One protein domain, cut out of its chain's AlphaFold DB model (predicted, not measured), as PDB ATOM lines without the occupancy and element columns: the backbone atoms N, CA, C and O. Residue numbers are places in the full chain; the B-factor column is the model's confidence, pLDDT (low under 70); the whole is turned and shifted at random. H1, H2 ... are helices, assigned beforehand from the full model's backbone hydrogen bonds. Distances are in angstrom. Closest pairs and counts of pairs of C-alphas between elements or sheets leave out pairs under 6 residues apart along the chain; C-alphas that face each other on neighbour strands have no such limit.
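This is residues 19 to 105 of the 115 residues of an uncharacterized protein of Terrimonas sp. NS-102 (UniProt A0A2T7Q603). The longest helix, H6, packs with H4 and H5 round a core helix, H2; H1 covers another side, and short H3 lies at one far end. The all-helix, compact printed part has 87 residues with six named helices, H1 to H6 in order, no named strand, a radius of gyration of the C-alphas of 12.3 A and spans of 33 by 24 by 22 A.

H6, residues 91 to 104, is 20.1 A long, ending at C-alpha 104 (-60.631, -10.961, 122.719). H2 is residues 42 to 52, H5 78 to 86, H4 64 to 71, H3 57 to 62. H1, residues 22 to 33, 16.5 A, begins at C-alpha 22 (-56.605, -20.932, 128.649).

H6 touches the hub, H2, with residues 98 to 102 alone, opposite ways at 35.1 degrees, only just steep; closest C-alphas, Ser 43 and Asn 102, 5.9 A. H2 touches H5 at a steep tilt of 61 degrees, closest C-alphas Leu 50 and Glu 81, 4.9 A. H2 touches H4, closest C-alphas Phe 49 and Met 70, 7.2 A. H1 touches H5, closest C-alphas Val 23 and Thr 80, 5.6 A. H3 and H4 are close but not clearly touching. Every O i to N i+4 pair is within hydrogen-bond range in H1 to H6.

The farthest C-alphas, Asn 19 and Glu 61, are 36.6 A apart. The printed part has no cut and no long link; no printed residue is under 70.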
ATOM      1  N   ASN A  19     -58.219 -26.052 121.433       94.69
ATOM      2  CA  ASN A  19     -57.054 -26.750 121.988       94.69
ATOM      3  C   ASN A  19     -56.282 -25.903 123.016       94.69
ATOM      4  O   ASN A  19     -55.451 -26.432 123.754       94.69
ATOM      5  N   PHE A  20     -56.565 -24.598 123.088       94.88
ATOM      6  CA  PHE A  20     -55.839 -23.628 123.912       94.88
ATOM      7  C   PHE A  20     -56.795 -22.691 124.663       94.88
ATOM      8  O   PHE A  20     -56.590 -21.479 124.706       94.88
ATOM      9  N   SER A  21     -57.838 -23.247 125.290       93.81
ATOM     10  CA  SER A  21     -58.896 -22.459 125.946       93.81
ATOM     11  C   SER A  21     -58.382 -21.483 127.014       93.81
ATOM     12  O   SER A  21     -58.977 -20.428 127.214       93.81
ATOM     13  N   PHE A  22     -57.250 -21.798 127.656       94.44
ATOM     14  CA  PHE A  22     -56.605 -20.932 128.649       94.44
ATOM     15  C   PHE A  22     -56.218 -19.555 128.092       94.44
ATOM     16  O   PHE A  22     -56.136 -18.605 128.864       94.44
ATOM     17  N   VAL A  23     -55.998 -19.427 126.776       96.19
ATOM     18  CA  VAL A  23     -55.688 -18.136 126.144       96.19
ATOM     19  C   VAL A  23     -56.845 -17.167 126.364       96.19
ATOM     20  O   VAL A  23     -56.632 -16.032 126.775       96.19
ATOM     21  N   ALA A  24     -58.084 -17.626 126.170       95.31
ATOM     22  CA  ALA A  24     -59.258 -16.789 126.385       95.31
ATOM     23  C   ALA A  24     -59.369 -16.322 127.842       95.31
ATOM     24  O   ALA A  24     -59.644 -15.148 128.094       95.31
ATOM     25  N   ASP A  25     -59.126 -17.225 128.791       94.06
ATOM     26  CA  ASP A  25     -59.217 -16.934 130.221       94.06
ATOM     27  C   ASP A  25     -58.135 -15.936 130.671       94.06
ATOM     28  O   ASP A  25     -58.435 -14.965 131.369       94.06
ATOM     29  N   GLU A  26     -56.885 -16.129 130.238       95.00
ATOM     30  CA  GLU A  26     -55.767 -15.244 130.582       95.00
ATOM     31  C   GLU A  26     -55.933 -13.844 129.967       95.00
ATOM     32  O   GLU A  26     -55.749 -12.842 130.661       95.00
ATOM     33  N   ILE A  27     -56.342 -13.750 128.694       94.75
ATOM     34  CA  ILE A  27     -56.557 -12.454 128.030       94.75
ATOM     35  C   ILE A  27     -57.745 -11.702 128.631       94.75
ATOM     36  O   ILE A  27     -57.651 -10.492 128.843       94.75
ATOM     37  N   ARG A  28     -58.842 -12.389 128.976       92.31
ATOM     38  CA  ARG A  28     -59.973 -11.757 129.675       92.31
ATOM     39  C   ARG A  28     -59.558 -11.202 131.029       92.31
ATOM     40  O   ARG A  28     -59.860 -10.049 131.313       92.31
ATOM     41  N   LEU A  29     -58.794 -11.963 131.814       92.12
ATOM     42  CA  LEU A  29     -58.277 -11.492 133.098       92.12
ATOM     43  C   LEU A  29     -57.362 -10.267 132.937       92.12
ATOM     44  O   LEU A  29     -57.438  -9.333 133.736       92.12
ATOM     45  N   ILE A  30     -56.490 -10.258 131.921       92.19
ATOM     46  CA  ILE A  30     -55.674  -9.080 131.593       92.19
ATOM     47  C   ILE A  30     -56.580  -7.894 131.272       92.19
ATOM     48  O   ILE A  30     -56.369  -6.805 131.809       92.19
ATOM     49  N   ASN A  31     -57.587  -8.096 130.423       90.06
ATOM     50  CA  ASN A  31     -58.484  -7.032 130.002       90.06
ATOM     51  C   ASN A  31     -59.287  -6.454 131.176       90.06
ATOM     52  O   ASN A  31     -59.326  -5.238 131.314       90.06
ATOM     53  N   GLU A  32     -59.837  -7.300 132.050       90.00
ATOM     54  CA  GLU A  32     -60.537  -6.896 133.279       90.00
ATOM     55  C   GLU A  32     -59.624  -6.081 134.203       90.00
ATOM     56  O   GLU A  32     -59.970  -4.986 134.639       90.00
ATOM     57  N   LYS A  33     -58.397  -6.553 134.449       90.12
ATOM     58  CA  LYS A  33     -57.429  -5.833 135.298       90.12
ATOM     59  C   LYS A  33     -56.956  -4.508 134.699       90.12
ATOM     60  O   LYS A  33     -56.433  -3.666 135.426       90.12
ATOM     61  N   THR A  34     -57.114  -4.335 133.392       89.38
ATOM     62  CA  THR A  34     -56.695  -3.143 132.646       89.38
ATOM     63  C   THR A  34     -57.886  -2.369 132.082       89.38
ATOM     64  O   THR A  34     -57.696  -1.497 131.237       89.38
ATOM     65  N   GLU A  35     -59.117  -2.657 132.522       87.44
ATOM     66  CA  GLU A  35     -60.350  -2.062 131.978       87.44
ATOM     67  C   GLU A  35     -60.377  -0.536 132.136       87.44
ATOM     68  O   GLU A  35     -60.873   0.180 131.279       87.44
ATOM     69  N   ASN A  36     -59.774  -0.036 133.216       85.31
ATOM     70  CA  ASN A  36     -59.735   1.386 133.549       85.31
ATOM     71  C   ASN A  36     -58.583   2.127 132.853       85.31
ATOM     72  O   ASN A  36     -58.385   3.318 133.092       85.31
ATOM     73  N   VAL A  37     -57.788   1.427 132.038       83.56
ATOM     74  CA  VAL A  37     -56.652   1.998 131.316       83.56
ATOM     75  C   VAL A  37     -56.994   2.055 129.835       83.56
ATOM     76  O   VAL A  37     -56.776   1.091 129.098       83.56
ATOM     77  N   SER A  38     -57.524   3.206 129.422       78.19
ATOM     78  CA  SER A  38     -57.837   3.472 128.023       78.19
ATOM     79  C   SER A  38     -56.558   3.599 127.203       78.19
ATOM     80  O   SER A  38     -55.620   4.306 127.586       78.19
ATOM     81  N   SER A  39     -56.497   2.876 126.089       82.50
ATOM     82  CA  SER A  39     -55.362   2.927 125.174       82.50
ATOM     83  C   SER A  39     -55.737   2.395 123.801       82.50
ATOM     84  O   SER A  39     -56.066   1.220 123.640       82.50
ATOM     85  N   VAL A  40     -55.538   3.224 122.776       84.56
ATOM     86  CA  VAL A  40     -55.660   2.809 121.368       84.56
ATOM     87  C   VAL A  40     -54.646   1.727 120.972       84.56
ATOM     88  O   VAL A  40     -54.823   1.061 119.960       84.56
ATOM     89  N   PHE A  41     -53.588   1.534 121.770       87.50
ATOM     90  CA  PHE A  41     -52.547   0.525 121.547       87.50
ATOM     91  C   PHE A  41     -52.653  -0.658 122.517       87.50
ATOM     92  O   PHE A  41     -51.696  -1.419 122.649       87.50
ATOM     93  N   LYS A  42     -53.775  -0.809 123.236       89.88
ATOM     94  CA  LYS A  42     -53.909  -1.810 124.305       89.88
ATOM     95  C   LYS A  42     -53.588  -3.223 123.821       89.88
ATOM     96  O   LYS A  42     -52.757  -3.898 124.431       89.88
ATOM     97  N   SER A  43     -54.196  -3.649 122.715       91.00
ATOM     98  CA  SER A  43     -53.979  -4.988 122.166       91.00
ATOM     99  C   SER A  43     -52.550  -5.187 121.663       91.00
ATOM    100  O   SER A  43     -51.913  -6.177 122.021       91.00
ATOM    101  N   ASP A  44     -51.997  -4.207 120.946       91.88
ATOM    102  CA  ASP A  44     -50.613  -4.230 120.463       91.88
ATOM    103  C   ASP A  44     -49.596  -4.356 121.607       91.88
ATOM    104  O   ASP A  44     -48.635  -5.124 121.517       91.88
ATOM    105  N   ILE A  45     -49.804  -3.606 122.693       92.44
ATOM    106  CA  ILE A  45     -48.958  -3.633 123.890       92.44
ATOM    107  C   ILE A  45     -49.017  -5.013 124.549       92.44
ATOM    108  O   ILE A  45     -47.968  -5.582 124.858       92.44
ATOM    109  N   ILE A  46     -50.224  -5.557 124.735       92.62
ATOM    110  CA  ILE A  46     -50.431  -6.876 125.343       92.62
ATOM    111  C   ILE A  46     -49.759  -7.955 124.493       92.62
ATOM    112  O   ILE A  46     -48.927  -8.698 125.007       92.62
ATOM    113  N   ILE A  47     -50.040  -8.003 123.187       93.94
ATOM    114  CA  ILE A  47     -49.455  -8.993 122.276       93.94
ATOM    115  C   ILE A  47     -47.929  -8.891 122.278       93.94
ATOM    116  O   ILE A  47     -47.250  -9.899 122.448       93.94
ATOM    117  N   SER A  48     -47.370  -7.688 122.140       92.94
ATOM    118  CA  SER A  48     -45.915  -7.482 122.119       92.94
ATOM    119  C   SER A  48     -45.232  -7.946 123.409       92.94
ATOM    120  O   SER A  48     -44.136  -8.518 123.369       92.94
ATOM    121  N   PHE A  49     -45.885  -7.735 124.554       92.44
ATOM    122  CA  PHE A  49     -45.384  -8.201 125.838       92.44
ATOM    123  C   PHE A  49     -45.474  -9.727 125.973       92.44
ATOM    124  O   PHE A  49     -44.475 -10.350 126.313       92.44
ATOM    125  N   LEU A  50     -46.620 -10.339 125.663       92.38
ATOM    126  CA  LEU A  50     -46.800 -11.797 125.761       92.38
ATOM    127  C   LEU A  50     -45.877 -12.566 124.817       92.38
ATOM    128  O   LEU A  50     -45.462 -13.689 125.094       92.38
ATOM    129  N   LYS A  51     -45.585 -11.955 123.674       91.19
ATOM    130  CA  LYS A  51     -44.829 -12.567 122.598       91.19
ATOM    131  C   LYS A  51     -43.326 -12.547 122.846       91.19
ATOM    132  O   LYS A  51     -42.673 -13.572 122.681       91.19
ATOM    133  N   ASP A  52     -42.784 -11.386 123.210       88.00
ATOM    134  CA  ASP A  52     -41.332 -11.169 123.265       88.00
ATOM    135  C   ASP A  52     -40.882 -10.415 124.537       88.00
ATOM    136  O   ASP A  52     -39.731  -9.986 124.620       88.00
ATOM    137  N   HIS A  53     -41.774 -10.190 125.512       89.00
ATOM    138  CA  HIS A  53     -41.562  -9.293 126.662       89.00
ATOM    139  C   HIS A  53     -41.002  -7.922 126.255       89.00
ATOM    140  O   HIS A  53     -40.187  -7.318 126.957       89.00
ATOM    141  N   SER A  54     -41.433  -7.429 125.089       89.12
ATOM    142  CA  SER A  54     -40.913  -6.205 124.492       89.12
ATOM    143  C   SER A  54     -41.984  -5.121 124.443       89.12
ATOM    144  O   SER A  54     -43.141  -5.378 124.113       89.12
ATOM    145  N   LEU A  55     -41.588  -3.891 124.771       90.38
ATOM    146  CA  LEU A  55     -42.451  -2.713 124.748       90.38
ATOM    147  C   LEU A  55     -41.728  -1.569 124.041       90.38
ATOM    148  O   LEU A  55     -40.578  -1.253 124.350       90.38
ATOM    149  N   LYS A  56     -42.402  -0.935 123.078       90.44
ATOM    150  CA  LYS A  56     -41.850   0.230 122.382       90.44
ATOM    151  C   LYS A  56     -41.814   1.431 123.326       90.44
ATOM    152  O   LYS A  56     -42.741   1.656 124.099       90.44
ATOM    153  N   LYS A  57     -40.766   2.251 123.213       90.50
ATOM    154  CA  LYS A  57     -40.577   3.444 124.055       90.50
ATOM    155  C   LYS A  57     -41.783   4.393 124.018       90.50
ATOM    156  O   LYS A  57     -42.230   4.842 125.064       90.50
ATOM    157  N   ASN A  58     -42.343   4.639 122.833       89.25
ATOM    158  CA  ASN A  58     -43.520   5.495 122.679       89.25
ATOM    159  C   ASN A  58     -44.759   4.936 123.401       89.25
ATOM    160  O   ASN A  58     -45.555   5.711 123.912       89.25
ATOM    161  N   TRP A  59     -44.925   3.610 123.471       91.06
ATOM    162  CA  TRP A  59     -46.026   2.995 124.212       91.06
ATOM    163  C   TRP A  59     -45.877   3.173 125.719       91.06
ATOM    164  O   TRP A  59     -46.869   3.470 126.373       91.06
ATOM    165  N   ILE A  60     -44.653   3.053 126.243       90.00
ATOM    166  CA  ILE A  60     -44.342   3.301 127.660       90.00
ATOM    167  C   ILE A  60     -44.620   4.764 128.020       90.00
ATOM    168  O   ILE A  60     -45.240   5.044 129.040       90.00
ATOM    169  N   GLU A  61     -44.200   5.702 127.170       89.50
ATOM    170  CA  GLU A  61     -44.401   7.137 127.404       89.50
ATOM    171  C   GLU A  61     -45.880   7.547 127.332       89.50
ATOM    172  O   GLU A  61     -46.315   8.389 128.112       89.50
ATOM    173  N   GLN A  62     -46.653   6.953 126.418       88.00
ATOM    174  CA  GLN A  62     -48.071   7.284 126.226       88.00
ATOM    175  C   GLN A  62     -49.010   6.511 127.162       88.00
ATOM    176  O   GLN A  62     -50.091   6.999 127.468       88.00
ATOM    177  N   ASN A  63     -48.613   5.319 127.621       88.94
ATOM    178  CA  ASN A  63     -49.455   4.417 128.413       88.94
ATOM    179  C   ASN A  63     -48.696   3.874 129.641       88.94
ATOM    180  O   ASN A  63     -48.633   2.653 129.829       88.94
ATOM    181  N   PRO A  64     -48.111   4.744 130.489       90.00
ATOM    182  CA  PRO A  64     -47.216   4.318 131.564       90.00
ATOM    183  C   PRO A  64     -47.886   3.319 132.510       90.00
ATOM    184  O   PRO A  64     -47.300   2.279 132.801       90.00
ATOM    185  N   GLN A  65     -49.146   3.559 132.889       90.38
ATOM    186  CA  GLN A  65     -49.906   2.680 133.780       90.38
ATOM    187  C   GLN A  65     -50.119   1.277 133.191       90.38
ATOM    188  O   GLN A  65     -49.909   0.286 133.888       90.38
ATOM    189  N   LEU A  66     -50.486   1.171 131.907       89.69
ATOM    190  CA  LEU A  66     -50.649  -0.129 131.248       89.69
ATOM    191  C   LEU A  66     -49.313  -0.874 131.213       89.69
ATOM    192  O   LEU A  66     -49.237  -2.042 131.582       89.69
ATOM    193  N   THR A  67     -48.240  -0.191 130.807       90.38
ATOM    194  CA  THR A  67     -46.918  -0.821 130.705       90.38
ATOM    195  C   THR A  67     -46.344  -1.233 132.060       90.38
ATOM    196  O   THR A  67     -45.693  -2.275 132.154       90.38
ATOM    197  N   GLU A  68     -46.633  -0.486 133.127       90.69
ATOM    198  CA  GLU A  68     -46.288  -0.859 134.499       90.69
ATOM    199  C   GLU A  68     -47.050  -2.117 134.931       90.69
ATOM    200  O   GLU A  68     -46.445  -3.065 135.425       90.69
ATOM    201  N   MET A  69     -48.359  -2.189 134.662       89.56
ATOM    202  CA  MET A  69     -49.156  -3.382 134.962       89.56
ATOM    203  C   MET A  69     -48.626  -4.622 134.233       89.56
ATOM    204  O   MET A  69     -48.443  -5.657 134.877       89.56
ATOM    205  N   MET A  70     -48.302  -4.510 132.937       88.88
ATOM    206  CA  MET A  70     -47.701  -5.608 132.165       88.88
ATOM    207  C   MET A  70     -46.360  -6.058 132.760       88.88
ATOM    208  O   MET A  70     -46.129  -7.247 132.951       88.88
ATOM    209  N   THR A  71     -45.484  -5.115 133.111       87.50
ATOM    210  CA  THR A  71     -44.121  -5.424 133.581       87.50
ATOM    211  C   THR A  71     -44.040  -5.830 135.056       87.50
ATOM    212  O   THR A  71     -43.056  -6.446 135.460       87.50
ATOM    213  N   SER A  72     -45.072  -5.551 135.856       85.62
ATOM    214  CA  SER A  72     -45.127  -5.887 137.288       85.62
ATOM    215  C   SER A  72     -45.196  -7.390 137.596       85.62
ATOM    216  O   SER A  72     -44.956  -7.793 138.735       85.62
ATOM    217  N   GLY A  73     -45.571  -8.223 136.618       77.19
ATOM    218  CA  GLY A  73     -45.826  -9.654 136.820       77.19
ATOM    219  C   GLY A  73     -47.141  -9.972 137.551       77.19
ATOM    220  O   GLY A  73     -47.406 -11.131 137.859       77.19
ATOM    221  N   ILE A  74     -47.986  -8.969 137.830       77.19
ATOM    222  CA  ILE A  74     -49.305  -9.145 138.474       77.19
ATOM    223  C   ILE A  74     -50.336  -9.753 137.502       77.19
ATOM    224  O   ILE A  74     -51.358 -10.327 137.911       77.19
ATOM    225  N   LEU A  75     -50.089  -9.611 136.202       82.12
ATOM    226  CA  LEU A  75     -50.896 -10.188 135.137       82.12
ATOM    227  C   LEU A  75     -50.405 -11.610 134.853       82.12
ATOM    228  O   LEU A  75     -49.277 -11.820 134.423       82.12
ATOM    229  N   SER A  76     -51.254 -12.598 135.143       75.88
ATOM    230  CA  SER A  76     -50.949 -14.006 134.892       75.88
ATOM    231  C   SER A  76     -51.277 -14.337 133.442       75.88
ATOM    232  O   SER A  76     -52.453 -14.411 133.100       75.88
ATOM    233  N   ALA A  77     -50.249 -14.561 132.626       85.56
ATOM    234  CA  ALA A  77     -50.398 -14.995 131.237       85.56
ATOM    235  C   ALA A  77     -49.341 -16.034 130.816       85.56
ATOM    236  O   ALA A  77     -48.989 -16.160 129.644       85.56
ATOM    237  N   GLY A  78     -48.807 -16.783 131.786       88.50
ATOM    238  CA  GLY A  78     -47.706 -17.717 131.556       88.50
ATOM    239  C   GLY A  78     -48.065 -18.885 130.631       88.50
ATOM    240  O   GLY A  78     -47.171 -19.490 130.038       88.50
ATOM    241  N   GLY A  79     -49.351 -19.233 130.492       92.88
ATOM    242  CA  GLY A  79     -49.806 -20.192 129.487       92.88
ATOM    243  C   GLY A  79     -49.643 -19.635 128.076       92.88
ATOM    244  O   GLY A  79     -49.022 -20.276 127.227       92.88
ATOM    245  N   THR A  80     -50.163 -18.432 127.851       94.94
ATOM    246  CA  THR A  80     -50.144 -17.738 126.560       94.94
ATOM    247  C   THR A  80     -48.725 -17.341 126.153       94.94
ATOM    248  O   THR A  80     -48.335 -17.581 125.013       94.94
ATOM    249  N   GLU A  81     -47.906 -16.844 127.085       93.88
ATOM    250  CA  GLU A  81     -46.474 -16.579 126.868       93.88
ATOM    251  C   GLU A  81     -45.727 -17.850 126.435       93.88
ATOM    252  O   GLU A  81     -44.983 -17.860 125.452       93.88
ATOM    253  N   ALA A  82     -45.964 -18.966 127.132       93.69
ATOM    254  CA  ALA A  82     -45.343 -20.238 126.781       93.69
ATOM    255  C   ALA A  82     -45.827 -20.772 125.422       93.69
ATOM    256  O   ALA A  82     -45.055 -21.435 124.724       93.69
ATOM    257  N   LEU A  83     -47.072 -20.489 125.030       95.81
ATOM    258  CA  LEU A  83     -47.597 -20.845 123.713       95.81
ATOM    259  C   LEU A  83     -46.919 -20.031 122.605       95.81
ATOM    260  O   LEU A  83     -46.433 -20.628 121.646       95.81
ATOM    261  N   PHE A  84     -46.793 -18.709 122.775       95.69
ATOM    262  CA  PHE A  84     -46.046 -17.850 121.850       95.69
ATOM    263  C   PHE A  84     -44.591 -18.295 121.690       95.69
ATOM    264  O   PHE A  84     -44.079 -18.352 120.570       95.69
ATOM    265  N   ALA A  85     -43.935 -18.656 122.796       93.50
ATOM    266  CA  ALA A  85     -42.580 -19.194 122.757       93.50
ATOM    267  C   ALA A  85     -42.510 -20.510 121.961       93.50
ATOM    268  O   ALA A  85     -41.613 -20.678 121.138       93.50
ATOM    269  N   SER A  86     -43.487 -21.402 122.158       94.06
ATOM    270  CA  SER A  86     -43.525 -22.728 121.523       94.06
ATOM    271  C   SER A  86     -43.840 -22.678 120.023       94.06
ATOM    272  O   SER A  86     -43.471 -23.587 119.283       94.06
ATOM    273  N   CYS A  87     -44.509 -21.625 119.540       94.44
ATOM    274  CA  CYS A  87     -44.873 -21.473 118.128       94.44
ATOM    275  C   CYS A  87     -43.910 -20.571 117.333       94.44
ATOM    276  O   CYS A  87     -44.237 -20.158 116.220       94.44
ATOM    277  N   ILE A  88     -42.715 -20.258 117.853       91.94
ATOM    278  CA  ILE A  88     -41.772 -19.324 117.203       91.94
ATOM    279  C   ILE A  88     -41.379 -19.743 115.775       91.94
ATOM    280  O   ILE A  88     -41.154 -18.888 114.919       91.94
ATOM    281  N   ASN A  89     -41.344 -21.053 115.508       92.56
ATOM    282  CA  ASN A  89     -40.996 -21.634 114.208       92.56
ATOM    283  C   ASN A  89     -42.211 -21.887 113.295       92.56
ATOM    284  O   ASN A  89     -42.038 -22.394 112.186       92.56
ATOM    285  N   ASN A  90     -43.427 -21.548 113.736       95.94
ATOM    286  CA  ASN A  90     -44.651 -21.650 112.943       95.94
ATOM    287  C   ASN A  90     -45.305 -20.256 112.813       95.94
ATOM    288  O   ASN A  90     -46.110 -19.862 113.660       95.94
ATOM    289  N   PRO A  91     -44.964 -19.484 111.763       95.31
ATOM    290  CA  PRO A  91     -45.456 -18.117 111.605       95.31
ATOM    291  C   PRO A  91     -46.967 -18.040 111.355       95.31
ATOM    292  O   PRO A  91     -47.579 -17.052 111.746       95.31
ATOM    293  N   VAL A  92     -47.569 -19.065 110.738       96.81
ATOM    294  CA  VAL A  92     -49.019 -19.110 110.484       96.81
ATOM    295  C   VAL A  92     -49.766 -19.252 111.804       96.81
ATOM    296  O   VAL A  92     -50.574 -18.394 112.140       96.81
ATOM    297  N   PHE A  93     -49.399 -20.253 112.609       97.31
ATOM    298  CA  PHE A  93     -49.961 -20.446 113.947       97.31
ATOM    299  C   PHE A  93     -49.799 -19.195 114.812       97.31
ATOM    300  O   PHE A  93     -50.727 -18.779 115.500       97.31
ATOM    301  N   ARG A  94     -48.611 -18.578 114.774       95.81
ATOM    302  CA  ARG A  94     -48.327 -17.362 115.537       95.81
ATOM    303  C   ARG A  94     -49.248 -16.215 115.125       95.81
ATOM    304  O   ARG A  94     -49.775 -15.542 116.002       95.81
ATOM    305  N   GLN A  95     -49.464 -16.011 113.825       96.56
ATOM    306  CA  GLN A  95     -50.364 -14.972 113.323       96.56
ATOM    307  C   GLN A  95     -51.820 -15.234 113.724       96.56
ATOM    308  O   GLN A  95     -52.509 -14.308 114.146       96.56
ATOM    309  N   ASP A  96     -52.277 -16.481 113.630       97.00
ATOM    310  CA  ASP A  96     -53.636 -16.859 114.021       97.00
ATOM    311  C   ASP A  96     -53.870 -16.649 115.527       97.00
ATOM    312  O   ASP A  96     -54.919 -16.146 115.930       97.00
ATOM    313  N   LEU A  97     -52.869 -16.950 116.362       97.12
ATOM    314  CA  LEU A  97     -52.901 -16.656 117.794       97.12
ATOM    315  C   LEU A  97     -52.943 -15.142 118.070       97.12
ATOM    316  O   LEU A  97     -53.734 -14.705 118.903       97.12
ATOM    317  N   GLU A  98     -52.134 -14.330 117.380       96.06
ATOM    318  CA  GLU A  98     -52.182 -12.862 117.511       96.06
ATOM    319  C   GLU A  98     -53.564 -12.307 117.133       96.06
ATOM    320  O   GLU A  98     -54.102 -11.450 117.837       96.06
ATOM    321  N   ASN A  99     -54.164 -12.816 116.056       95.69
ATOM    322  CA  ASN A  99     -55.506 -12.424 115.625       95.69
ATOM    323  C   ASN A  99     -56.550 -12.781 116.686       95.69
ATOM    324  O   ASN A  99     -57.361 -11.937 117.055       95.69
ATOM    325  N   TYR A 100     -56.478 -13.992 117.235       96.12
ATOM    326  CA  TYR A 100     -57.391 -14.423 118.287       96.12
ATOM    327  C   TYR A 100     -57.261 -13.583 119.564       96.12
ATOM    328  O   TYR A 100     -58.266 -13.194 120.154       96.12
ATOM    329  N   VAL A 101     -56.037 -13.239 119.980       94.94
ATOM    330  CA  VAL A 101     -55.820 -12.331 121.120       94.94
ATOM    331  C   VAL A 101     -56.414 -10.946 120.841       94.94
ATOM    332  O   VAL A 101     -57.048 -10.379 121.729       94.94
ATOM    333  N   ASN A 102     -56.261 -10.416 119.623       93.12
ATOM    334  CA  ASN A 102     -56.876  -9.144 119.229       93.12
ATOM    335  C   ASN A 102     -58.409  -9.191 119.304       93.12
ATOM    336  O   ASN A 102     -59.011  -8.255 119.813       93.12
ATOM    337  N   GLU A 103     -59.047 -10.273 118.852       93.06
ATOM    338  CA  GLU A 103     -60.510 -10.434 118.906       93.06
ATOM    339  C   GLU A 103     -61.066 -10.467 120.340       93.06
ATOM    340  O   GLU A 103     -62.220 -10.106 120.577       93.06
ATOM    341  N   LEU A 104     -60.253 -10.896 121.307       92.69
ATOM    342  CA  LEU A 104     -60.631 -10.961 122.719       92.69
ATOM    343  C   LEU A 104     -60.506  -9.618 123.449       92.69
ATOM    344  O   LEU A 104     -61.032  -9.482 124.557       92.69
ATOM    345  N   ILE A 105     -59.811  -8.645 122.858       87.88
ATOM    346  CA  ILE A 105     -59.613  -7.318 123.439       87.88
ATOM    347  C   ILE A 105     -60.580  -6.362 122.733       87.88
ATOM    348  O   ILE A 105     -60.422  -6.102 121.543       87.88
TER     349      ILE A 105